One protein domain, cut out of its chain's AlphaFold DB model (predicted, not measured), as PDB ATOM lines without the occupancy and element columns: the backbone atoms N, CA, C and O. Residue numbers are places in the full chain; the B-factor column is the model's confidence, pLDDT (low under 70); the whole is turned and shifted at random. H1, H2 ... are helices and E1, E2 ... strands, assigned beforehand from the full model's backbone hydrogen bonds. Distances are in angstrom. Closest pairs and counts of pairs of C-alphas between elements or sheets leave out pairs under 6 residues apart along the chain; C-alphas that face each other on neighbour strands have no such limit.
ATOM      1  N   GLY A  29       3.992 -33.662 -37.913       94.69
ATOM      2  CA  GLY A  29       2.767 -33.938 -38.653       94.69
ATOM      3  C   GLY A  29       1.591 -33.137 -38.111       94.69
ATOM      4  O   GLY A  29       1.724 -32.366 -37.158       94.69
ATOM      5  N   HIS A  30       0.419 -33.343 -38.701       94.31
ATOM      6  CA  HIS A  30      -0.808 -32.674 -38.276       94.31
ATOM      7  C   HIS A  30      -1.672 -33.564 -37.388       94.31
ATOM      8  O   HIS A  30      -1.593 -34.797 -37.395       94.31
ATOM      9  N   PHE A  31      -2.570 -32.933 -36.639       94.94
ATOM     10  CA  PHE A  31      -3.459 -33.630 -35.713       94.94
ATOM     11  C   PHE A  31      -4.417 -34.599 -36.418       94.94
ATOM     12  O   PHE A  31      -4.659 -35.691 -35.909       94.94
ATOM     13  N   HIS A  32      -4.928 -34.247 -37.601       93.06
ATOM     14  CA  HIS A  32      -5.795 -35.139 -38.380       93.06
ATOM     15  C   HIS A  32      -5.071 -36.386 -38.922       93.06
ATOM     16  O   HIS A  32      -5.727 -37.385 -39.204       93.06
ATOM     17  N   GLN A  33      -3.738 -36.353 -39.033       94.31
ATOM     18  CA  GLN A  33      -2.919 -37.489 -39.476       94.31
ATOM     19  C   GLN A  33      -2.606 -38.460 -38.326       94.31
ATOM     20  O   GLN A  33      -2.332 -39.632 -38.566       94.31
ATOM     21  N   ALA A  34      -2.664 -37.986 -37.076       95.50
ATOM     22  CA  ALA A  34      -2.361 -38.764 -35.877       95.50
ATOM     23  C   ALA A  34      -3.400 -38.502 -34.763       95.50
ATOM     24  O   ALA A  34      -3.066 -37.930 -33.721       95.50
ATOM     25  N   PRO A  35      -4.672 -38.912 -34.948       95.44
ATOM     26  CA  PRO A  35      -5.768 -38.553 -34.044       95.44
ATOM     27  C   PRO A  35      -5.578 -39.073 -32.611       95.44
ATOM     28  O   PRO A  35      -5.976 -38.403 -31.658       95.44
ATOM     29  N   GLU A  36      -4.940 -40.233 -32.439       97.06
ATOM     30  CA  GLU A  36      -4.626 -40.777 -31.113       97.06
ATOM     31  C   GLU A  36      -3.590 -39.917 -30.379       97.06
ATOM     32  O   GLU A  36      -3.807 -39.544 -29.228       97.06
ATOM     33  N   LEU A  37      -2.498 -39.530 -31.049       96.62
ATOM     34  CA  LEU A  37      -1.502 -38.615 -30.483       96.62
ATOM     35  C   LEU A  37      -2.134 -37.256 -30.156       96.62
ATOM     36  O   LEU A  37      -1.941 -36.738 -29.059       96.62
ATOM     37  N   ALA A  38      -2.943 -36.714 -31.067       96.62
ATOM     38  CA  ALA A  38      -3.659 -35.459 -30.865       96.62
ATOM     39  C   ALA A  38      -4.563 -35.498 -29.623       96.62
ATOM     40  O   ALA A  38      -4.577 -34.549 -28.839       96.62
ATOM     41  N   ALA A  39      -5.302 -36.593 -29.410       96.88
ATOM     42  CA  ALA A  39      -6.135 -36.765 -28.221       96.88
ATOM     43  C   ALA A  39      -5.295 -36.780 -26.932       96.88
ATOM     44  O   ALA A  39      -5.684 -36.173 -25.936       96.88
ATOM     45  N   ARG A  40      -4.123 -37.422 -26.964       98.00
ATOM     46  CA  ARG A  40      -3.199 -37.477 -25.823       98.00
ATOM     47  C   ARG A  40      -2.578 -36.116 -25.514       98.00
ATOM     48  O   ARG A  40      -2.561 -35.732 -24.350       98.00
ATOM     49  N   LEU A  41      -2.144 -35.376 -26.534       97.06
ATOM     50  CA  LEU A  41      -1.615 -34.014 -26.390       97.06
ATOM     51  C   LEU A  41      -2.669 -33.051 -25.827       97.06
ATOM     52  O   LEU A  41      -2.364 -32.257 -24.951       97.06
ATOM     53  N   LYS A  42      -3.930 -33.157 -26.269       95.88
ATOM     54  CA  LYS A  42      -5.041 -32.342 -25.735       95.88
ATOM     55  C   LYS A  42      -5.380 -32.654 -24.275       95.88
ATOM     56  O   LYS A  42      -5.899 -31.789 -23.578       95.88
ATOM     57  N   ALA A  43      -5.161 -33.892 -23.839       96.94
ATOM     58  CA  ALA A  43      -5.478 -34.330 -22.482       96.94
ATOM     59  C   ALA A  43      -4.339 -34.073 -21.483       96.94
ATOM     60  O   ALA A  43      -4.583 -34.039 -20.276       96.94
ATOM     61  N   ALA A  44      -3.103 -33.932 -21.965       96.88
ATOM     62  CA  ALA A  44      -1.942 -33.693 -21.125       96.88
ATOM     63  C   ALA A  44      -1.817 -32.204 -20.753       96.88
ATOM     64  O   ALA A  44      -2.051 -31.335 -21.596       96.88
ATOM     65  N   PRO A  45      -1.446 -31.879 -19.501       96.31
ATOM     66  CA  PRO A  45      -1.092 -30.513 -19.149       96.31
ATOM     67  C   PRO A  45       0.203 -30.115 -19.862       96.31
ATOM     68  O   PRO A  45       1.174 -30.874 -19.863       96.31
ATOM     69  N   ALA A  46       0.220 -28.911 -20.428       97.56
ATOM     70  CA  ALA A  46       1.417 -28.363 -21.042       97.56
ATOM     71  C   ALA A  46       2.481 -28.052 -19.973       97.56
ATOM     72  O   ALA A  46       2.183 -27.508 -18.910       97.56
ATOM     73  N   GLU A  47       3.735 -28.389 -20.269       97.56
ATOM     74  CA  GLU A  47       4.897 -28.007 -19.459       97.56
ATOM     75  C   GLU A  47       5.344 -26.564 -19.711       97.56
ATOM     76  O   GLU A  47       6.052 -25.984 -18.890       97.56
ATOM     77  N   ASP A  48       4.985 -26.032 -20.876       97.50
ATOM     78  CA  ASP A  48       5.220 -24.660 -21.310       97.50
ATOM     79  C   ASP A  48       4.071 -24.265 -22.247       97.50
ATOM     80  O   ASP A  48       3.643 -25.091 -23.060       97.50
ATOM     81  N   ASP A  49       3.560 -23.044 -22.108       96.38
ATOM     82  CA  ASP A  49       2.410 -22.503 -22.849       96.38
ATOM     83  C   ASP A  49       2.722 -21.042 -23.206       96.38
ATOM     84  O   ASP A  49       2.788 -20.168 -22.338       96.38
ATOM     85  N   ILE A  50       2.968 -20.798 -24.492       96.19
ATOM     86  CA  ILE A  50       3.183 -19.470 -25.061       96.19
ATOM     87  C   ILE A  50       1.993 -19.152 -25.949       96.19
ATOM     88  O   ILE A  50       1.712 -19.863 -26.912       96.19
ATOM     89  N   ARG A  51       1.356 -18.015 -25.694       94.12
ATOM     90  CA  ARG A  51       0.272 -17.510 -26.536       94.12
ATOM     91  C   ARG A  51       0.672 -16.186 -27.152       94.12
ATOM     92  O   ARG A  51       0.860 -15.218 -26.424       94.12
ATOM     93  N   PHE A  52       0.771 -16.132 -28.470       90.81
ATOM     94  CA  PHE A  52       1.270 -14.979 -29.214       90.81
ATOM     95  C   PHE A  52       0.322 -14.658 -30.372       90.81
ATOM     96  O   PHE A  52       0.170 -15.467 -31.272       90.81
ATOM     97  N   ARG A  53      -0.338 -13.492 -30.356       86.25
ATOM     98  CA  ARG A  53      -1.253 -13.040 -31.431       86.25
ATOM     99  C   ARG A  53      -2.313 -14.068 -31.881       86.25
ATOM    100  O   ARG A  53      -2.690 -14.134 -33.044       86.25
ATOM    101  N   GLY A  54      -2.824 -14.858 -30.938       80.62
ATOM    102  CA  GLY A  54      -3.788 -15.930 -31.214       80.62
ATOM    103  C   GLY A  54      -3.157 -17.234 -31.709       80.62
ATOM    104  O   GLY A  54      -3.847 -18.244 -31.755       80.62
ATOM    105  N   GLU A  55      -1.854 -17.240 -31.990       87.88
ATOM    106  CA  GLU A  55      -1.067 -18.466 -32.041       87.88
ATOM    107  C   GLU A  55      -0.841 -18.987 -30.627       87.88
ATOM    108  O   GLU A  55      -0.677 -18.225 -29.664       87.88
ATOM    109  N   HIS A  56      -0.804 -20.304 -30.504       94.50
ATOM    110  CA  HIS A  56      -0.623 -20.968 -29.229       94.50
ATOM    111  C   HIS A  56       0.395 -22.094 -29.412       94.50
ATOM    112  O   HIS A  56       0.233 -23.001 -30.224       94.50
ATOM    113  N   LEU A  57       1.500 -21.992 -28.684       97.19
ATOM    114  CA  LEU A  57       2.626 -22.910 -28.710       97.19
ATOM    115  C   LEU A  57       2.704 -23.608 -27.362       97.19
ATOM    116  O   LEU A  57       2.777 -22.949 -26.329       97.19
ATOM    117  N   THR A  58       2.738 -24.936 -27.358       98.12
ATOM    118  CA  THR A  58       2.864 -25.697 -26.105       98.12
ATOM    119  C   THR A  58       3.928 -26.769 -26.181       98.12
ATOM    120  O   THR A  58       4.254 -27.256 -27.265       98.12
ATOM    121  N   VAL A  59       4.435 -27.168 -25.017       98.56
ATOM    122  CA  VAL A  59       5.347 -28.304 -24.871       98.56
ATOM    123  C   VAL A  59       4.709 -29.384 -24.009       98.56
ATOM    124  O   VAL A  59       4.180 -29.096 -22.939       98.56
ATOM    125  N   HIS A  60       4.798 -30.635 -24.457       98.50
ATOM    126  CA  HIS A  60       4.235 -31.807 -23.784       98.50
ATOM    127  C   HIS A  60       5.254 -32.942 -23.726       98.50
ATOM    128  O   HIS A  60       5.975 -33.167 -24.698       98.50
ATOM    129  N   THR A  61       5.249 -33.718 -22.643       98.31
ATOM    130  CA  THR A  61       5.949 -35.011 -22.587       98.31
ATOM    131  C   THR A  61       4.949 -36.151 -22.493       98.31
ATOM    132  O   THR A  61       4.201 -36.259 -21.523       98.31
ATOM    133  N   ILE A  62       4.968 -37.039 -23.485       97.69
ATOM    134  CA  ILE A  62       4.077 -38.194 -23.597       97.69
ATOM    135  C   ILE A  62       4.942 -39.443 -23.783       97.69
ATOM    136  O   ILE A  62       5.727 -39.506 -24.723       97.69
ATOM    137  N   ASP A  63       4.831 -40.428 -22.888       95.56
ATOM    138  CA  ASP A  63       5.647 -41.661 -22.894       95.56
ATOM    139  C   ASP A  63       7.160 -41.413 -23.036       95.56
ATOM    140  O   ASP A  63       7.845 -42.072 -23.815       95.56
ATOM    141  N   CYS A  64       7.691 -40.433 -22.297       95.44
ATOM    142  CA  CYS A  64       9.096 -40.005 -22.371       95.44
ATOM    143  C   CYS A  64       9.524 -39.385 -23.718       95.44
ATOM    144  O   CYS A  64      10.715 -39.148 -23.920       95.44
ATOM    145  N   ILE A  65       8.581 -39.079 -24.611       97.75
ATOM    146  CA  ILE A  65       8.818 -38.345 -25.855       97.75
ATOM    147  C   ILE A  65       8.343 -36.903 -25.676       97.75
ATOM    148  O   ILE A  65       7.227 -36.666 -25.215       97.75
ATOM    149  N   ALA A  66       9.188 -35.942 -26.047       98.50
ATOM    150  CA  ALA A  66       8.859 -34.524 -25.996       98.50
ATOM    151  C   ALA A  66       8.247 -34.055 -27.320       98.50
ATOM    152  O   ALA A  66       8.786 -34.336 -28.392       98.50
ATOM    153  N   TYR A  67       7.168 -33.287 -27.225       98.62
ATOM    154  CA  TYR A  67       6.472 -32.688 -28.352       98.62
ATOM    155  C   TYR A  67       6.366 -31.180 -28.156       98.62
ATOM    156  O   TYR A  67       5.967 -30.722 -27.086       98.62
ATOM    157  N   ALA A  68       6.689 -30.421 -29.196       98.44
ATOM    158  CA  ALA A  68       6.226 -29.052 -29.357       98.44
ATOM    159  C   ALA A  68       4.963 -29.073 -30.226       98.44
ATOM    160  O   ALA A  68       4.866 -29.861 -31.168       98.44
ATOM    161  N   VAL A  69       3.984 -28.237 -29.903       97.75
ATOM    162  CA  VAL A  69       2.718 -28.159 -30.635       97.75
ATOM    163  C   VAL A  69       2.444 -26.716 -31.001       97.75
ATOM    164  O   VAL A  69       2.452 -25.861 -30.118       97.75
ATOM    165  N   LEU A  70       2.165 -26.481 -32.281       96.06
ATOM    166  CA  LEU A  70       1.572 -25.258 -32.803       96.06
ATOM    167  C   LEU A  70       0.068 -25.480 -32.966       96.06
ATOM    168  O   LEU A  70      -0.377 -26.283 -33.792       96.06
ATOM    169  N   TRP A  71      -0.711 -24.798 -32.135       94.81
ATOM    170  CA  TRP A  71      -2.162 -24.815 -32.165       94.81
ATOM    171  C   TRP A  71      -2.680 -23.759 -33.140       94.81
ATOM    172  O   TRP A  71      -2.655 -22.568 -32.855       94.81
ATOM    173  N   GLU A  72      -3.205 -24.229 -34.266       87.50
ATOM    174  CA  GLU A  72      -3.767 -23.406 -35.341       87.50
ATOM    175  C   GLU A  72      -5.223 -23.018 -35.013       87.50
ATOM    176  O   GLU A  72      -6.179 -23.463 -35.664       87.50
ATOM    177  N   GLU A  73      -5.419 -22.241 -33.942       82.06
ATOM    178  CA  GLU A  73      -6.754 -21.908 -33.409       82.06
ATOM    179  C   GLU A  73      -7.630 -21.155 -34.428       82.06
ATOM    180  O   GLU A  73      -8.854 -21.301 -34.415       82.06
ATOM    181  N   TRP A  74      -7.011 -20.423 -35.360       78.94
ATOM    182  CA  TRP A  74      -7.692 -19.652 -36.405       78.94
ATOM    183  C   TRP A  74      -8.213 -20.487 -37.579       78.94
ATOM    184  O   TRP A  74      -9.239 -20.141 -38.168       78.94
ATOM    185  N   PHE A  75      -7.523 -21.573 -37.938       76.38
ATOM    186  CA  PHE A  75      -7.830 -22.353 -39.143       76.38
ATOM    187  C   PHE A  75      -8.616 -23.625 -38.829       76.38
ATOM    188  O   PHE A  75      -9.547 -23.966 -39.558       76.38
ATOM    189  N   SER A  76      -8.240 -24.326 -37.755       82.06
ATOM    190  CA  SER A  76      -8.964 -25.427 -37.111       82.06
ATOM    191  C   SER A  76      -8.001 -26.151 -36.159       82.06
ATOM    192  O   SER A  76      -6.898 -26.516 -36.571       82.06
ATOM    193  N   PRO A  77      -8.434 -26.574 -34.958       82.12
ATOM    194  CA  PRO A  77      -7.626 -27.436 -34.087       82.12
ATOM    195  C   PRO A  77      -7.239 -28.802 -34.690       82.12
ATOM    196  O   PRO A  77      -6.542 -29.589 -34.047       82.12
ATOM    197  N   THR A  78      -7.767 -29.163 -35.865       85.69
ATOM    198  CA  THR A  78      -7.403 -30.385 -36.605       85.69
ATOM    199  C   THR A  78      -6.206 -30.192 -37.536       85.69
ATOM    200  O   THR A  78      -5.615 -31.190 -37.960       85.69
ATOM    201  N   VAL A  79      -5.859 -28.944 -37.871       88.56
ATOM    202  CA  VAL A  79      -4.672 -28.615 -38.675       88.56
ATOM    203  C   VAL A  79      -3.462 -28.243 -37.816       88.56
ATOM    204  O   VAL A  79      -2.370 -28.128 -38.359       88.56
ATOM    205  N   SER A  80      -3.623 -28.183 -36.486       93.88
ATOM    206  CA  SER A  80      -2.519 -28.043 -35.531       93.88
ATOM    207  C   SER A  80      -1.373 -29.009 -35.827       93.88
ATOM    208  O   SER A  80      -1.597 -30.183 -36.153       93.88
ATOM    209  N   THR A  81      -0.155 -28.506 -35.672       95.44
ATOM    210  CA  THR A  81       1.085 -29.211 -35.998       95.44
ATOM    211  C   THR A  81       1.749 -29.694 -34.718       95.44
ATOM    212  O   THR A  81       1.909 -28.929 -33.768       95.44
ATOM    213  N   TRP A  82       2.152 -30.960 -34.679       97.25
ATOM    214  CA  TRP A  82       3.036 -31.495 -33.645       97.25
ATOM    215  C   TRP A  82       4.437 -31.690 -34.219       97.25
ATOM    216  O   TRP A  82       4.599 -32.051 -35.382       97.25
ATOM    217  N   VAL A  83       5.448 -31.489 -33.380       98.25
ATOM    218  CA  VAL A  83       6.863 -31.670 -33.709       98.25
ATOM    219  C   VAL A  83       7.521 -32.451 -32.582       98.25
ATOM    220  O   VAL A  83       7.438 -32.067 -31.416       98.25
ATOM    221  N   GLN A  84       8.162 -33.569 -32.910       98.31
ATOM    222  CA  GLN A  84       8.865 -34.402 -31.943       98.31
ATOM    223  C   GLN A  84      10.293 -33.893 -31.719       98.31
ATOM    224  O   GLN A  84      11.040 -33.628 -32.661       98.31
ATOM    225  N   HIS A  85      10.705 -33.844 -30.452       98.19
ATOM    226  CA  HIS A  85      12.047 -33.453 -30.033       98.19
ATOM    227  C   HIS A  85      12.702 -34.520 -29.149       98.19
ATOM    228  O   HIS A  85      12.051 -35.372 -28.546       98.19
ATOM    229  N   THR A  86      14.030 -34.453 -29.043       97.19
ATOM    230  CA  THR A  86      14.838 -35.380 -28.232       97.19
ATOM    231  C   THR A  86      14.699 -35.157 -26.727       97.19
ATOM    232  O   THR A  86      15.066 -36.026 -25.944       97.19
ATOM    233  N   SER A  87      14.211 -33.986 -26.306       98.00
ATOM    234  CA  SER A  87      13.995 -33.645 -24.899       98.00
ATOM    235  C   SER A  87      13.004 -32.483 -24.745       98.00
ATOM    236  O   SER A  87      12.857 -31.689 -25.681       98.00
ATOM    237  N   PRO A  88      12.389 -32.309 -23.559       98.19
ATOM    238  CA  PRO A  88      11.522 -31.161 -23.284       98.19
ATOM    239  C   PRO A  88      12.254 -29.821 -23.411       98.19
ATOM    240  O   PRO A  88      11.691 -28.849 -23.901       98.19
ATOM    241  N   ALA A  89      13.539 -29.770 -23.045       97.06
ATOM    242  CA  ALA A  89      14.359 -28.570 -23.204       97.06
ATOM    243  C   ALA A  89      14.548 -28.183 -24.682       97.06
ATOM    244  O   ALA A  89      14.495 -27.001 -25.015       97.06
ATOM    245  N   ALA A  90      14.726 -29.165 -25.574       96.69
ATOM    246  CA  ALA A  90      14.811 -28.916 -27.012       96.69
ATOM    247  C   ALA A  90      13.466 -28.445 -27.593       96.69
ATOM    248  O   ALA A  90      13.457 -27.512 -28.392       96.69
ATOM    249  N   ALA A  91      12.348 -29.032 -27.147       97.88
ATOM    250  CA  ALA A  91      11.009 -28.583 -27.530       97.88
ATOM    251  C   ALA A  91      10.740 -27.135 -27.084       97.88
ATOM    252  O   ALA A  91      10.328 -26.320 -27.905       97.88
ATOM    253  N   ARG A  92      11.067 -26.778 -25.830       97.38
ATOM    254  CA  ARG A  92      10.962 -25.390 -25.332       97.38
ATOM    255  C   ARG A  92      11.861 -24.439 -26.108       97.38
ATOM    256  O   ARG A  92      11.429 -23.375 -26.524       97.38
ATOM    257  N   SER A  93      13.110 -24.827 -26.366       95.62
ATOM    258  CA  SER A  93      14.003 -24.003 -27.182       95.62
ATOM    259  C   SER A  93      13.423 -23.743 -28.574       95.62
ATOM    260  O   SER A  93      13.597 -22.648 -29.098       95.62
ATOM    261  N   TRP A  94      12.756 -24.727 -29.180       95.81
ATOM    262  CA  TRP A  94      12.121 -24.566 -30.485       95.81
ATOM    263  C   TRP A  94      10.900 -23.638 -30.420       95.81
ATOM    264  O   TRP A  94      10.840 -22.688 -31.200       95.81
ATOM    265  N   THR A  95       9.985 -23.820 -29.454       97.00
ATOM    266  CA  THR A  95       8.802 -22.945 -29.310       97.00
ATOM    267  C   THR A  95       9.203 -21.500 -29.017       97.00
ATOM    268  O   THR A  95       8.661 -20.574 -29.614       97.00
ATOM    269  N   HIS A  96      10.214 -21.289 -28.171       96.12
ATOM    270  CA  HIS A  96      10.746 -19.960 -27.848       96.12
ATOM    271  C   HIS A  96      11.410 -19.296 -29.057       96.12
ATOM    272  O   HIS A  96      11.220 -18.103 -29.286       96.12
ATOM    273  N   GLN A  97      12.167 -20.051 -29.862       94.94
ATOM    274  CA  GLN A  97      12.769 -19.525 -31.092       94.94
ATOM    275  C   GLN A  97      11.715 -19.139 -32.130       94.94
ATOM    276  O   GLN A  97      11.882 -18.115 -32.793       94.94
ATOM    277  N   LEU A  98      10.645 -19.929 -32.249       95.00
ATOM    278  CA  LEU A  98       9.534 -19.654 -33.153       95.00
ATOM    279  C   LEU A  98       8.745 -18.414 -32.707       95.00
ATOM    280  O   LEU A  98       8.563 -17.494 -33.500       95.00
ATOM    281  N   ALA A  99       8.391 -18.320 -31.422       95.56
ATOM    282  CA  ALA A  99       7.726 -17.144 -30.862       95.56
ATOM    283  C   ALA A  99       8.579 -15.870 -31.000       95.56
ATOM    284  O   ALA A  99       8.074 -14.808 -31.361       95.56
ATOM    285  N   ALA A 100       9.891 -15.970 -30.766       95.56
ATOM    286  CA  ALA A 100      10.812 -14.857 -30.967       95.56
ATOM    287  C   ALA A 100      10.946 -14.449 -32.440       95.56
ATOM    288  O   ALA A 100      11.116 -13.263 -32.725       95.56
ATOM    289  N   HIS A 101      10.901 -15.410 -33.366       93.25
ATOM    290  CA  HIS A 101      10.908 -15.132 -34.798       93.25
ATOM    291  C   HIS A 101       9.668 -14.333 -35.201       93.25
ATOM    292  O   HIS A 101       9.822 -13.254 -35.771       93.25
ATOM    293  N   TRP A 102       8.473 -14.801 -34.826       92.56
ATOM    294  CA  TRP A 102       7.222 -14.096 -35.109       92.56
ATOM    295  C   TRP A 102       7.187 -12.703 -34.488       92.56
ATOM    296  O   TRP A 102       6.872 -11.738 -35.171       92.56
ATOM    297  N   LEU A 103       7.597 -12.570 -33.222       94.25
ATOM    298  CA  LEU A 103       7.669 -11.267 -32.562       94.25
ATOM    299  C   LEU A 103       8.559 -10.277 -33.326       94.25
ATOM    300  O   LEU A 103       8.224  -9.101 -33.433       94.25
ATOM    301  N   ARG A 104       9.697 -10.730 -33.858       92.81
ATOM    302  CA  ARG A 104      10.620  -9.867 -34.609       92.81
ATOM    303  C   ARG A 104      10.087  -9.487 -35.981       92.81
ATOM    304  O   ARG A 104      10.214  -8.325 -36.359       92.81
ATOM    305  N   ASP A 105       9.518 -10.448 -36.700       89.50
ATOM    306  CA  ASP A 105       8.914 -10.210 -38.013       89.50
ATOM    307  C   ASP A 105       7.788  -9.168 -37.907       89.50
ATOM    308  O   ASP A 105       7.696  -8.217 -38.686       89.50
ATOM    309  N   GLU A 106       7.011  -9.264 -36.830       85.88
ATOM    310  CA  GLU A 106       5.877  -8.392 -36.579       85.88
ATOM    311  C   GLU A 106       6.241  -7.029 -35.985       85.88
ATOM    312  O   GLU A 106       5.608  -6.030 -36.325       85.88
ATOM    313  N   ALA A 107       7.269  -6.943 -35.134       82.00
ATOM    314  CA  ALA A 107       7.698  -5.671 -34.548       82.00
ATOM    315  C   ALA A 107       8.270  -4.691 -35.587       82.00
ATOM    316  O   ALA A 107       8.212  -3.478 -35.381       82.00
ATOM    317  N   GLY A 108       8.790  -5.207 -36.708       69.56
ATOM    318  CA  GLY A 108       9.229  -4.404 -37.853       69.56
ATOM    319  C   GLY A 108       8.083  -3.927 -38.753       69.56
ATOM    320  O   GLY A 108       8.245  -2.970 -39.516       69.56
ATOM    321  N   CYS A 109       6.911  -4.556 -38.654       66.06
ATOM    322  CA  CYS A 109       5.741  -4.199 -39.437       66.06
ATOM    323  C   CYS A 109       4.904  -3.171 -38.668       66.06
ATOM    324  O   CYS A 109       4.287  -3.478 -37.651       66.06
ATOM    325  N   SER A 110       4.855  -1.929 -39.164       54.81
ATOM    326  CA  SER A 110       4.002  -0.855 -38.630       54.81
ATOM    327  C   SER A 110       2.509  -1.155 -38.847       54.81
ATOM    328  O   SER A 110       1.824  -0.465 -39.603       54.81
ATOM    329  N   HIS A 111       1.975  -2.180 -38.190       55.84
ATOM    330  CA  HIS A 111       0.545  -2.424 -38.106       55.84
ATOM    331  C   HIS A 111      -0.037  -1.435 -37.093       55.84
ATOM    332  O   HIS A 111      -0.085  -1.688 -35.894       55.84
ATOM    333  N   GLY A 112      -0.454  -0.265 -37.583       47.19
ATOM    334  CA  GLY A 112      -1.093   0.811 -36.812       47.19
ATOM    335  C   GLY A 112      -2.490   0.475 -36.264       47.19
ATOM    336  O   GLY A 112      -3.389   1.310 -36.344       47.19
ATOM    337  N   GLY A 113      -2.697  -0.735 -35.738       55.25
ATOM    338  CA  GLY A 113      -3.917  -1.173 -35.059       55.25
ATOM    339  C   GLY A 113      -3.742  -1.096 -33.542       55.25
ATOM    340  O   GLY A 113      -2.881  -1.760 -32.980       55.25
ATOM    341  N   GLY A 114      -4.553  -0.274 -32.867       69.19
ATOM    342  CA  GLY A 114      -4.323   0.196 -31.489       69.19
ATOM    343  C   GLY A 114      -4.348  -0.834 -30.349       69.19
ATOM    344  O   GLY A 114      -4.269  -0.430 -29.192       69.19
ATOM    345  N   THR A 115      -4.473  -2.126 -30.641       86.88
ATOM    346  CA  THR A 115      -4.542  -3.204 -29.640       86.88
ATOM    347  C   THR A 115      -3.210  -3.917 -29.443       86.88
ATOM    348  O   THR A 115      -3.035  -4.564 -28.417       86.88
ATOM    349  N   LEU A 116      -2.274  -3.778 -30.386       90.75
ATOM    350  CA  LEU A 116      -0.921  -4.314 -30.290       90.75
ATOM    351  C   LEU A 116       0.073  -3.156 -30.311       90.75
ATOM    352  O   LEU A 116      -0.006  -2.256 -31.146       90.75
ATOM    353  N   GLN A 117       1.011  -3.167 -29.372       92.19
ATOM    354  CA  GLN A 117       2.069  -2.170 -29.277       92.19
ATOM    355  C   GLN A 117       3.402  -2.891 -29.383       92.19
ATOM    356  O   GLN A 117       3.817  -3.546 -28.433       92.19
ATOM    357  N   SER A 118       4.045  -2.786 -30.545       93.75
ATOM    358  CA  SER A 118       5.305  -3.472 -30.832       93.75
ATOM    359  C   SER A 118       6.456  -2.483 -30.938       93.75
ATOM    360  O   SER A 118       6.289  -1.362 -31.428       93.75
ATOM    361  N   TRP A 119       7.631  -2.904 -30.486       94.50
ATOM    362  CA  TRP A 119       8.841  -2.100 -30.489       94.50
ATOM    363  C   TRP A 119      10.039  -2.958 -30.874       94.50
ATOM    364  O   TRP A 119      10.271  -4.012 -30.285       94.50
ATOM    365  N   ASP A 120      10.819  -2.462 -31.829       93.94
ATOM    366  CA  ASP A 120      12.072  -3.071 -32.258       93.94
ATOM    367  C   ASP A 120      13.264  -2.221 -31.798       93.94
ATOM    368  O   ASP A 120      13.320  -1.006 -32.016       93.94
ATOM    369  N   GLY A 121      14.213  -2.872 -31.132       92.81
ATOM    370  CA  GLY A 121      15.504  -2.320 -30.733       92.81
ATOM    371  C   GLY A 121      16.675  -2.882 -31.542       92.81
ATOM    372  O   GLY A 121      17.827  -2.726 -31.135       92.81
ATOM    373  N   GLY A 122      16.409  -3.592 -32.642       91.38
ATOM    374  CA  GLY A 122      17.377  -4.300 -33.477       91.38
ATOM    375  C   GLY A 122      17.834  -5.606 -32.826       91.38
ATOM    376  O   GLY A 122      17.528  -6.707 -33.287       91.38
ATOM    377  N   SER A 123      18.542  -5.517 -31.699       94.06
ATOM    378  CA  SER A 123      19.001  -6.692 -30.944       94.06
ATOM    379  C   SER A 123      17.944  -7.271 -30.005       94.06
ATOM    380  O   SER A 123      18.137  -8.365 -29.482       94.06
ATOM    381  N   TRP A 124      16.806  -6.607 -29.827       96.94
ATOM    382  CA  TRP A 124      15.657  -7.095 -29.069       96.94
ATOM    383  C   TRP A 124      14.357  -6.623 -29.726       96.94
ATOM    384  O   TRP A 124      14.367  -5.626 -30.439       96.94
ATOM    385  N   ALA A 125      13.261  -7.331 -29.479       97.06
ATOM    386  CA  ALA A 125      11.915  -6.933 -29.875       97.06
ATOM    387  C   ALA A 125      10.967  -7.156 -28.696       97.06
ATOM    388  O   ALA A 125      11.125  -8.132 -27.962       97.06
ATOM    389  N   ALA A 126      10.011  -6.259 -28.498       97.06
ATOM    390  CA  ALA A 126       8.995  -6.385 -27.463       97.06
ATOM    391  C   ALA A 126       7.618  -6.072 -28.035       97.06
ATOM    392  O   ALA A 126       7.481  -5.219 -28.909       97.06
ATOM    393  N   GLU A 127       6.599  -6.734 -27.508       96.06
ATOM    394  CA  GLU A 127       5.211  -6.463 -27.850       96.06
ATOM    395  C   GLU A 127       4.356  -6.493 -26.597       96.06
ATOM    396  O   GLU A 127       4.585  -7.274 -25.674       96.06
ATOM    397  N   ARG A 128       3.345  -5.639 -26.589       94.50
ATOM    398  CA  ARG A 128       2.249  -5.686 -25.642       94.50
ATOM    399  C   ARG A 128       0.937  -5.858 -26.396       94.50
ATOM    400  O   ARG A 128       0.586  -5.013 -27.221       94.50
ATOM    401  N   ASP A 129       0.186  -6.883 -26.024       93.31
ATOM    402  CA  ASP A 129      -1.224  -7.036 -26.361       93.31
ATOM    403  C   ASP A 129      -2.082  -6.363 -25.283       93.31
ATOM    404  O   ASP A 129      -2.134  -6.776 -24.122       93.31
ATOM    405  N   VAL A 130      -2.751  -5.280 -25.672       91.75
ATOM    406  CA  VAL A 130      -3.558  -4.446 -24.778       91.75
ATOM    407  C   VAL A 130      -4.918  -5.092 -24.471       91.75
ATOM    408  O   VAL A 130      -5.537  -4.726 -23.475       91.75
ATOM    409  N   ILE A 131      -5.387  -6.042 -25.292       91.00
ATOM    410  CA  ILE A 131      -6.651  -6.762 -25.069       91.00
ATOM    411  C   ILE A 131      -6.449  -7.871 -24.044       91.00
ATOM    412  O   ILE A 131      -7.251  -7.999 -23.122       91.00
ATOM    413  N   THR A 132      -5.409  -8.685 -24.221       90.69
ATOM    414  CA  THR A 132      -5.187  -9.875 -23.384       90.69
ATOM    415  C   THR A 132      -4.245  -9.623 -22.209       90.69
ATOM    416  O   THR A 132      -4.069 -10.496 -21.368       90.69
ATOM    417  N   GLY A 133      -3.623  -8.440 -22.137       93.94
ATOM    418  CA  GLY A 133      -2.646  -8.120 -21.099       93.94
ATOM    419  C   GLY A 133      -1.341  -8.905 -21.247       93.94
ATOM    420  O   GLY A 133      -0.604  -9.054 -20.275       93.94
ATOM    421  N   ARG A 134      -1.036  -9.433 -22.435       95.81
ATOM    422  CA  ARG A 134       0.202 -10.182 -22.671       95.81
ATOM    423  C   ARG A 134       1.344  -9.264 -23.056       95.81
ATOM    424  O   ARG A 134       1.186  -8.323 -23.828       95.81
ATOM    425  N   TRP A 135       2.510  -9.574 -22.520       97.38
ATOM    426  CA  TRP A 135       3.757  -8.879 -22.775       97.38
ATOM    427  C   TRP A 135       4.767  -9.903 -23.258       97.38
ATOM    428  O   TRP A 135       4.974 -10.927 -22.608       97.38
ATOM    429  N   HIS A 136       5.400  -9.617 -24.384       97.75
ATOM    430  CA  HIS A 136       6.348 -10.492 -25.054       97.75
ATOM    431  C   HIS A 136       7.676  -9.774 -25.222       97.75
ATOM    432  O   HIS A 136       7.718  -8.567 -25.472       97.75
ATOM    433  N   LEU A 137       8.763 -10.526 -25.100       98.12
ATOM    434  CA  LEU A 137      10.112 -10.013 -25.242       98.12
ATOM    435  C   LEU A 137      11.013 -11.074 -25.873       98.12
ATOM    436  O   LEU A 137      11.081 -12.205 -25.403       98.12
ATOM    437  N   ALA A 138      11.747 -10.677 -26.905       97.94
ATOM    438  CA  ALA A 138      12.829 -11.445 -27.499       97.94
ATOM    439  C   ALA A 138      14.132 -10.644 -27.419       97.94
ATOM    440  O   ALA A 138      14.171  -9.489 -27.838       97.94
ATOM    441  N   ILE A 139      15.215 -11.250 -26.928       97.69
ATOM    442  CA  ILE A 139      16.544 -10.624 -26.801       97.69
ATOM    443  C   ILE A 139      17.597 -11.500 -27.488       97.69
ATOM    444  O   ILE A 139      17.634 -12.710 -27.287       97.69
ATOM    445  N   GLY A 140      18.489 -10.883 -28.266       94.38
ATOM    446  CA  GLY A 140      19.552 -11.561 -29.012       94.38
ATOM    447  C   GLY A 140      19.115 -12.012 -30.409       94.38
ATOM    448  O   GLY A 140      17.930 -12.037 -30.729       94.38
ATOM    449  N   LEU A 141      20.080 -12.343 -31.266       88.56
ATOM    450  CA  LEU A 141      19.829 -12.785 -32.642       88.56
ATOM    451  C   LEU A 141      19.777 -14.315 -32.729       88.56
ATOM    452  O   LEU A 141      20.259 -15.011 -31.838       88.56
ATOM    453  N   GLN A 142      19.196 -14.845 -33.803       81.94
ATOM    454  CA  GLN A 142      19.259 -16.279 -34.078       81.94
ATOM    455  C   GLN A 142      20.633 -16.670 -34.668       81.94
ATOM    456  O   GLN A 142      21.143 -15.942 -35.522       81.94
ATOM    457  N   PRO A 143      21.213 -17.824 -34.271       80.62
ATOM    458  CA  PRO A 143      20.802 -18.683 -33.154       80.62
ATOM    459  C   PRO A 143      21.181 -18.073 -31.788       80.62
ATOM    460  O   PRO A 143      22.196 -17.392 -31.676       80.62
ATOM    461  N   GLY A 144      20.401 -18.364 -30.737       84.06
ATOM    462  CA  GLY A 144      20.682 -17.899 -29.365       84.06
ATOM    463  C   GLY A 144      19.751 -16.807 -28.824       84.06
ATOM    464  O   GLY A 144      20.051 -16.198 -27.800       84.06
ATOM    465  N   VAL A 145      18.618 -16.566 -29.486       93.31
ATOM    466  CA  VAL A 145      17.572 -15.675 -28.973       93.31
ATOM    467  C   VAL A 145      16.965 -16.231 -27.682       93.31
ATOM    468  O   VAL A 145      16.676 -17.422 -27.580       93.31
ATOM    469  N   THR A 146      16.764 -15.357 -26.701       95.50
ATOM    470  CA  THR A 146      15.989 -15.640 -25.488       95.50
ATOM    471  C   THR A 146      14.605 -15.038 -25.652       95.50
ATOM    472  O   THR A 146      14.498 -13.857 -25.987       95.50
ATOM    473  N   TYR A 147      13.565 -15.832 -25.412       97.00
ATOM    474  CA  TYR A 147      12.179 -15.382 -25.392       97.00
ATOM    475  C   TYR A 147      11.637 -15.427 -23.964       97.00
ATOM    476  O   TYR A 147      11.961 -16.331 -23.196       97.00
ATOM    477  N   ALA A 148      10.817 -14.449 -23.608       97.25
ATOM    478  CA  ALA A 148      10.071 -14.438 -22.362       97.25
ATOM    479  C   ALA A 148       8.721 -13.754 -22.566       97.25
ATOM    480  O   ALA A 148       8.585 -12.837 -23.381       97.25
ATOM    481  N   SER A 149       7.735 -14.166 -21.775       97.19
ATOM    482  CA  SER A 149       6.426 -13.526 -21.751       97.19
ATOM    483  C   SER A 149       5.829 -13.494 -20.352       97.19
ATOM    484  O   SER A 149       6.143 -14.328 -19.505       97.19
ATOM    485  N   THR A 150       4.932 -12.541 -20.125       96.81
ATOM    486  CA  THR A 150       4.085 -12.478 -18.932       96.81
ATOM    487  C   THR A 150       2.679 -12.025 -19.317       96.81
ATOM    488  O   THR A 150       2.507 -11.303 -20.298       96.81
ATOM    489  N   GLU A 151       1.672 -12.456 -18.563       96.25
ATOM    490  CA  GLU A 151       0.277 -12.055 -18.751       96.25
ATOM    491  C   GLU A 151      -0.186 -11.306 -17.501       96.25
ATOM    492  O   GLU A 151      -0.216 -11.855 -16.398       96.25
ATOM    493  N   THR A 152      -0.475 -10.017 -17.662       96.19
ATOM    494  CA  THR A 152      -0.959  -9.136 -16.603       96.19
ATOM    495  C   THR A 152      -1.672  -7.912 -17.181       96.19
ATOM    496  O   THR A 152      -1.154  -7.194 -18.042       96.19
ATOM    497  N   GLU A 153      -2.861  -7.629 -16.649       93.56
ATOM    498  CA  GLU A 153      -3.585  -6.382 -16.919       93.56
ATOM    499  C   GLU A 153      -2.978  -5.185 -16.161       93.56
ATOM    500  O   GLU A 153      -3.191  -4.029 -16.543       93.56
ATOM    501  N   ASP A 154      -2.188  -5.441 -15.107       95.44
ATOM    502  CA  ASP A 154      -1.461  -4.398 -14.389       95.44
ATOM    503  C   ASP A 154      -0.301  -3.882 -15.246       95.44
ATOM    504  O   ASP A 154       0.745  -4.519 -15.413       95.44
ATOM    505  N   ARG A 155      -0.484  -2.664 -15.761       95.31
ATOM    506  CA  ARG A 155       0.507  -1.978 -16.591       95.31
ATOM    507  C   ARG A 155       1.837  -1.803 -15.866       95.31
ATOM    508  O   ARG A 155       2.876  -1.896 -16.515       95.31
ATOM    509  N   ALA A 156       1.831  -1.563 -14.555       96.06
ATOM    510  CA  ALA A 156       3.060  -1.396 -13.788       96.06
ATOM    511  C   ALA A 156       3.866  -2.695 -13.742       96.06
ATOM    512  O   ALA A 156       5.071  -2.664 -13.991       96.06
ATOM    513  N   ALA A 157       3.204  -3.832 -13.514       97.00
ATOM    514  CA  ALA A 157       3.840  -5.145 -13.546       97.00
ATOM    515  C   ALA A 157       4.405  -5.486 -14.938       97.00
ATOM    516  O   ALA A 157       5.551  -5.920 -15.045       97.00
ATOM    517  N   GLY A 158       3.651  -5.221 -16.010       97.81
ATOM    518  CA  GLY A 158       4.113  -5.452 -17.383       97.81
ATOM    519  C   GLY A 158       5.320  -4.591 -17.772       97.81
ATOM    520  O   GLY A 158       6.313  -5.085 -18.311       97.81
ATOM    521  N   TRP A 159       5.301  -3.304 -17.413       97.88
ATOM    522  CA  TRP A 159       6.454  -2.423 -17.601       97.88
ATOM    523  C   TRP A 159       7.649  -2.818 -16.731       97.88
ATOM    524  O   TRP A 159       8.784  -2.667 -17.185       97.88
ATOM    525  N   ALA A 160       7.432  -3.316 -15.508       97.88
ATOM    526  CA  ALA A 160       8.501  -3.825 -14.651       97.88
ATOM    527  C   ALA A 160       9.181  -5.046 -15.284       97.88
ATOM    528  O   ALA A 160      10.405  -5.049 -15.391       97.88
ATOM    529  N   PHE A 161       8.397  -5.996 -15.806       98.25
ATOM    530  CA  PHE A 161       8.894  -7.148 -16.563       98.25
ATOM    531  C   PHE A 161       9.810  -6.724 -17.722       98.25
ATOM    532  O   PHE A 161      10.955  -7.173 -17.798       98.25
ATOM    533  N   LEU A 162       9.351  -5.807 -18.585       98.12
ATOM    534  CA  LEU A 162      10.172  -5.319 -19.699       98.12
ATOM    535  C   LEU A 162      11.413  -4.562 -19.212       98.12
ATOM    536  O   LEU A 162      12.502  -4.757 -19.748       98.12
ATOM    537  N   THR A 163      11.261  -3.705 -18.198       98.06
ATOM    538  CA  THR A 163      12.361  -2.884 -17.672       98.06
ATOM    539  C   THR A 163      13.468  -3.751 -17.087       98.06
ATOM    540  O   THR A 163      14.635  -3.535 -17.407       98.06
ATOM    541  N   GLU A 164      13.116  -4.729 -16.255       97.94
ATOM    542  CA  GLU A 164      14.070  -5.632 -15.613       97.94
ATOM    543  C   GLU A 164      14.823  -6.467 -16.650       97.94
ATOM    544  O   GLU A 164      16.055  -6.438 -16.680       97.94
ATOM    545  N   ALA A 165      14.097  -7.139 -17.548       97.88
ATOM    546  CA  ALA A 165      14.697  -8.023 -18.540       97.88
ATOM    547  C   ALA A 165      15.593  -7.269 -19.540       97.88
ATOM    548  O   ALA A 165      16.719  -7.696 -19.806       97.88
ATOM    549  N   LEU A 166      15.141  -6.118 -20.053       98.00
ATOM    550  CA  LEU A 166      15.941  -5.299 -20.968       98.00
ATOM    551  C   LEU A 166      17.158  -4.686 -20.268       98.00
ATOM    552  O   LEU A 166      18.252  -4.709 -20.828       98.00
ATOM    553  N   THR A 167      17.013  -4.207 -19.029       97.94
ATOM    554  CA  THR A 167      18.145  -3.658 -18.263       97.94
ATOM    555  C   THR A 167      19.187  -4.735 -17.968       97.94
ATOM    556  O   THR A 167      20.378  -4.490 -18.158       97.94
ATOM    557  N   ALA A 168      18.761  -5.939 -17.572       97.25
ATOM    558  CA  ALA A 168      19.655  -7.076 -17.348       97.25
ATOM    559  C   ALA A 168      20.428  -7.475 -18.619       97.25
ATOM    560  O   ALA A 168      21.575  -7.912 -18.535       97.25
ATOM    561  N   ALA A 169      19.830  -7.268 -19.794       96.69
ATOM    562  CA  ALA A 169      20.463  -7.479 -21.092       96.69
ATOM    563  C   ALA A 169      21.293  -6.282 -21.607       96.69
ATOM    564  O   ALA A 169      21.848  -6.357 -22.702       96.69
ATOM    565  N   GLY A 170      21.409  -5.195 -20.835       97.62
ATOM    566  CA  GLY A 170      22.202  -4.017 -21.199       97.62
ATOM    567  C   GLY A 170      21.458  -2.961 -22.024       97.62
ATOM    568  O   GLY A 170      22.107  -2.123 -22.647       97.62
ATOM    569  N   PHE A 171      20.122  -2.969 -22.015       97.44
ATOM    570  CA  PHE A 171      19.258  -1.995 -22.695       97.44
ATOM    571  C   PHE A 171      18.449  -1.171 -21.675       97.44
ATOM    572  O   PHE A 171      17.250  -1.419 -21.485       97.44
ATOM    573  N   PRO A 172      19.083  -0.211 -20.977       96.94
ATOM    574  CA  PRO A 172      18.383   0.660 -20.039       96.94
ATOM    575  C   PRO A 172      17.330   1.536 -20.744       96.94
ATOM    576  O   PRO A 172      17.319   1.699 -21.962       96.94
ATOM    577  N   THR A 173      16.393   2.091 -19.975       95.69
ATOM    578  CA  THR A 173      15.196   2.769 -20.514       95.69
ATOM    579  C   THR A 173      15.499   3.964 -21.425       95.69
ATOM    580  O   THR A 173      14.723   4.276 -22.332       95.69
ATOM    581  N   ASP A 174      16.634   4.631 -21.231       95.06
ATOM    582  CA  ASP A 174      17.118   5.733 -22.062       95.06
ATOM    583  C   ASP A 174      17.551   5.285 -23.468       95.06
ATOM    584  O   ASP A 174      17.510   6.096 -24.393       95.06
ATOM    585  N   THR A 175      17.843   3.998 -23.679       95.88
ATOM    586  CA  THR A 175      18.194   3.447 -25.000       95.88
ATOM    587  C   THR A 175      16.990   2.946 -25.795       95.88
ATOM    588  O   THR A 175      17.150   2.508 -26.932       95.88
ATOM    589  N   TRP A 176      15.780   2.970 -25.230       96.06
ATOM    590  CA  TRP A 176      14.588   2.431 -25.896       96.06
ATOM    591  C   TRP A 176      14.126   3.303 -27.082       96.06
ATOM    592  O   TRP A 176      14.480   4.481 -27.174       96.06
ATOM    593  N   PRO A 177      13.290   2.791 -28.000       95.50
ATOM    594  CA  PRO A 177      12.630   3.630 -28.993       95.50
ATOM    595  C   PRO A 177      11.785   4.732 -28.335       95.50
ATOM    596  O   PRO A 177      11.125   4.513 -27.315       95.50
ATOM    597  N   ALA A 178      11.759   5.928 -28.934       94.25
ATOM    598  CA  ALA A 178      11.013   7.068 -28.389       94.25
ATOM    599  C   ALA A 178       9.516   6.763 -28.211       94.25
ATOM    600  O   ALA A 178       8.937   7.134 -27.191       94.25
ATOM    601  N   ALA A 179       8.922   6.024 -29.154       92.81
ATOM    602  CA  ALA A 179       7.534   5.580 -29.077       92.81
ATOM    603  C   ALA A 179       7.274   4.702 -27.839       92.81
ATOM    604  O   ALA A 179       6.304   4.931 -27.123       92.81
ATOM    605  N   MET A 180       8.165   3.754 -27.529       94.56
ATOM    606  CA  MET A 180       8.046   2.898 -26.342       94.56
ATOM    607  C   MET A 180       8.093   3.715 -25.054       94.56
ATOM    608  O   MET A 180       7.241   3.559 -24.181       94.56
ATOM    609  N   ARG A 181       9.054   4.646 -24.951       94.94
ATOM    610  CA  ARG A 181       9.151   5.549 -23.795       94.94
ATOM    611  C   ARG A 181       7.897   6.399 -23.625       94.94
ATOM    612  O   ARG A 181       7.445   6.579 -22.499       94.94
ATOM    613  N   GLN A 182       7.333   6.908 -24.719       93.31
ATOM    614  CA  GLN A 182       6.116   7.714 -24.679       93.31
ATOM    615  C   GLN A 182       4.917   6.910 -24.162       93.31
ATOM    616  O   GLN A 182       4.191   7.403 -23.300       93.31
ATOM    617  N   VAL A 183       4.731   5.672 -24.633       94.00
ATOM    618  CA  VAL A 183       3.664   4.792 -24.128       94.00
ATOM    619  C   VAL A 183       3.883   4.481 -22.646       94.00
ATOM    620  O   VAL A 183       2.944   4.582 -21.860       94.00
ATOM    621  N   ARG A 184       5.123   4.192 -22.234       94.94
ATOM    622  CA  ARG A 184       5.446   3.961 -20.821       94.94
ATOM    623  C   ARG A 184       5.106   5.160 -19.942       94.94
ATOM    624  O   ARG A 184       4.513   4.968 -18.891       94.94
ATOM    625  N   LEU A 185       5.464   6.376 -20.353       93.94
ATOM    626  CA  LEU A 185       5.152   7.601 -19.603       93.94
ATOM    627  C   LEU A 185       3.646   7.855 -19.505       93.94
ATOM    628  O   LEU A 185       3.171   8.358 -18.494       93.94
ATOM    629  N   HIS A 186       2.893   7.506 -20.548       92.12
ATOM    630  CA  HIS A 186       1.438   7.594 -20.525       92.12
ATOM    631  C   HIS A 186       0.810   6.578 -19.556       92.12
ATOM    632  O   HIS A 186      -0.152   6.896 -18.864       92.12
ATOM    633  N   ASP A 187       1.340   5.355 -19.508       93.31
ATOM    634  CA  ASP A 187       0.832   4.290 -18.637       93.31
ATOM    635  C   ASP A 187       1.254   4.430 -17.178       93.31
ATOM    636  O   ASP A 187       0.501   4.055 -16.281       93.31
ATOM    637  N   LEU A 188       2.464   4.936 -16.959       91.62
ATOM    638  CA  LEU A 188       3.074   5.169 -15.660       91.62
ATOM    639  C   LEU A 188       3.378   6.663 -15.534       91.62
ATOM    640  O   LEU A 188       4.557   7.037 -15.557       91.62
TER     641      LEU A 188
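AT A GLANCE: This is residues 29 to 188 of the 229 residues of an uncharacterized protein of Streptomyces sp. KS 21 (UniProt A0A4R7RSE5). Two four-stranded antiparallel sheets follow each other along the long axis, and one long helix, H2, spans both, running along the strands of the first and across those of the second. H1 packs on the opposite face of the first sheet at one end of the domain, and H3 and H4 cover the far face of the second sheet at the other end. The printed part has 160 residues, with four named helices and eight named strands in the order H1, E1 to E4, H2, E5 to E8, H3, H4; the class is mixed. It is compact, with a radius of gyration of the C-alphas of 16.9 A, yet elongated, spanning 51 by 29 by 26 A.

HOW THE PARTS SIT: E1, residues 48 to 52, E2, 55 to 62, E3, 65 to 71, and E4, 81 to 85, form a twisted sheet in that order, a meander, each strand the antiparallel neighbour and hairpin partner of the one before. N 50 and O 57 are 2.8 A apart, N 60 and O 67 2.9 A, and N 83 and O 68 2.8 A. Residues 29 to 30 pair antiparallel with residues 81 to 82 of E4. H1, residues 35 to 43, is on this sheet at a height of 8.3 A, over none of its strands, but only just: 2 of its C-alphas fall on E3. H2, residues 88 to 107, is on the opposite face, over E2 and E3, height 8.9 A, at 4 degrees to E2 on the local plane; the C-alphas of Leu 57 and Thr 95, the closest of E2 and H2, are 6.2 A apart. E5, residues 116 to 120, E6, 124 to 129, E7, 134 to 139, and E8, 146 to 151, form the second meander of hairpins, with N 119 and O 126 at 2.8 A, N 136 and O 127 at 2.8 A, and N 148 and O 137 at 2.9 A. H2 runs across it, at 82 degrees to E6 on the local plane, height 8.3 A; the closest C-alphas of H2 and E7, those of Ala 100 and Ala 138, are 5.3 A apart. H3, residues 155 to 168, and H4, residues 178 to 187, are on the opposite face from H2, making three layers, helices on both faces of a sheet. H3 is over E7 and E8 and H4 over E5, both along the strands. This helical hairpin only just touches, with 3 pairs of C-alphas within 8 A, made by residues 155 to 159 of H3 alone; Arg 155 and Asp 187 have the closest C-alphas, 6.6 A apart. In H1, H2, H3 and H4 every O i to N i+4 pair is within hydrogen-bond range.

IN THESE COORDINATES: H1 begins at C-alpha 35, (-5.768, -38.553, -34.044). H2 is 28.1 A long from first to last C-alpha, E2 22.1 A and H3 19.8 A. H4 ends at C-alpha 187, (0.832, 4.290, -18.637).

THE WHOLE: The two farthest C-alphas, of Glu 36 and Asp 174, are 52.1 A apart. The printed part has no cut and no long link. Mean pLDDT of the printed part is 92.9; residues 108 to 114 are under 70.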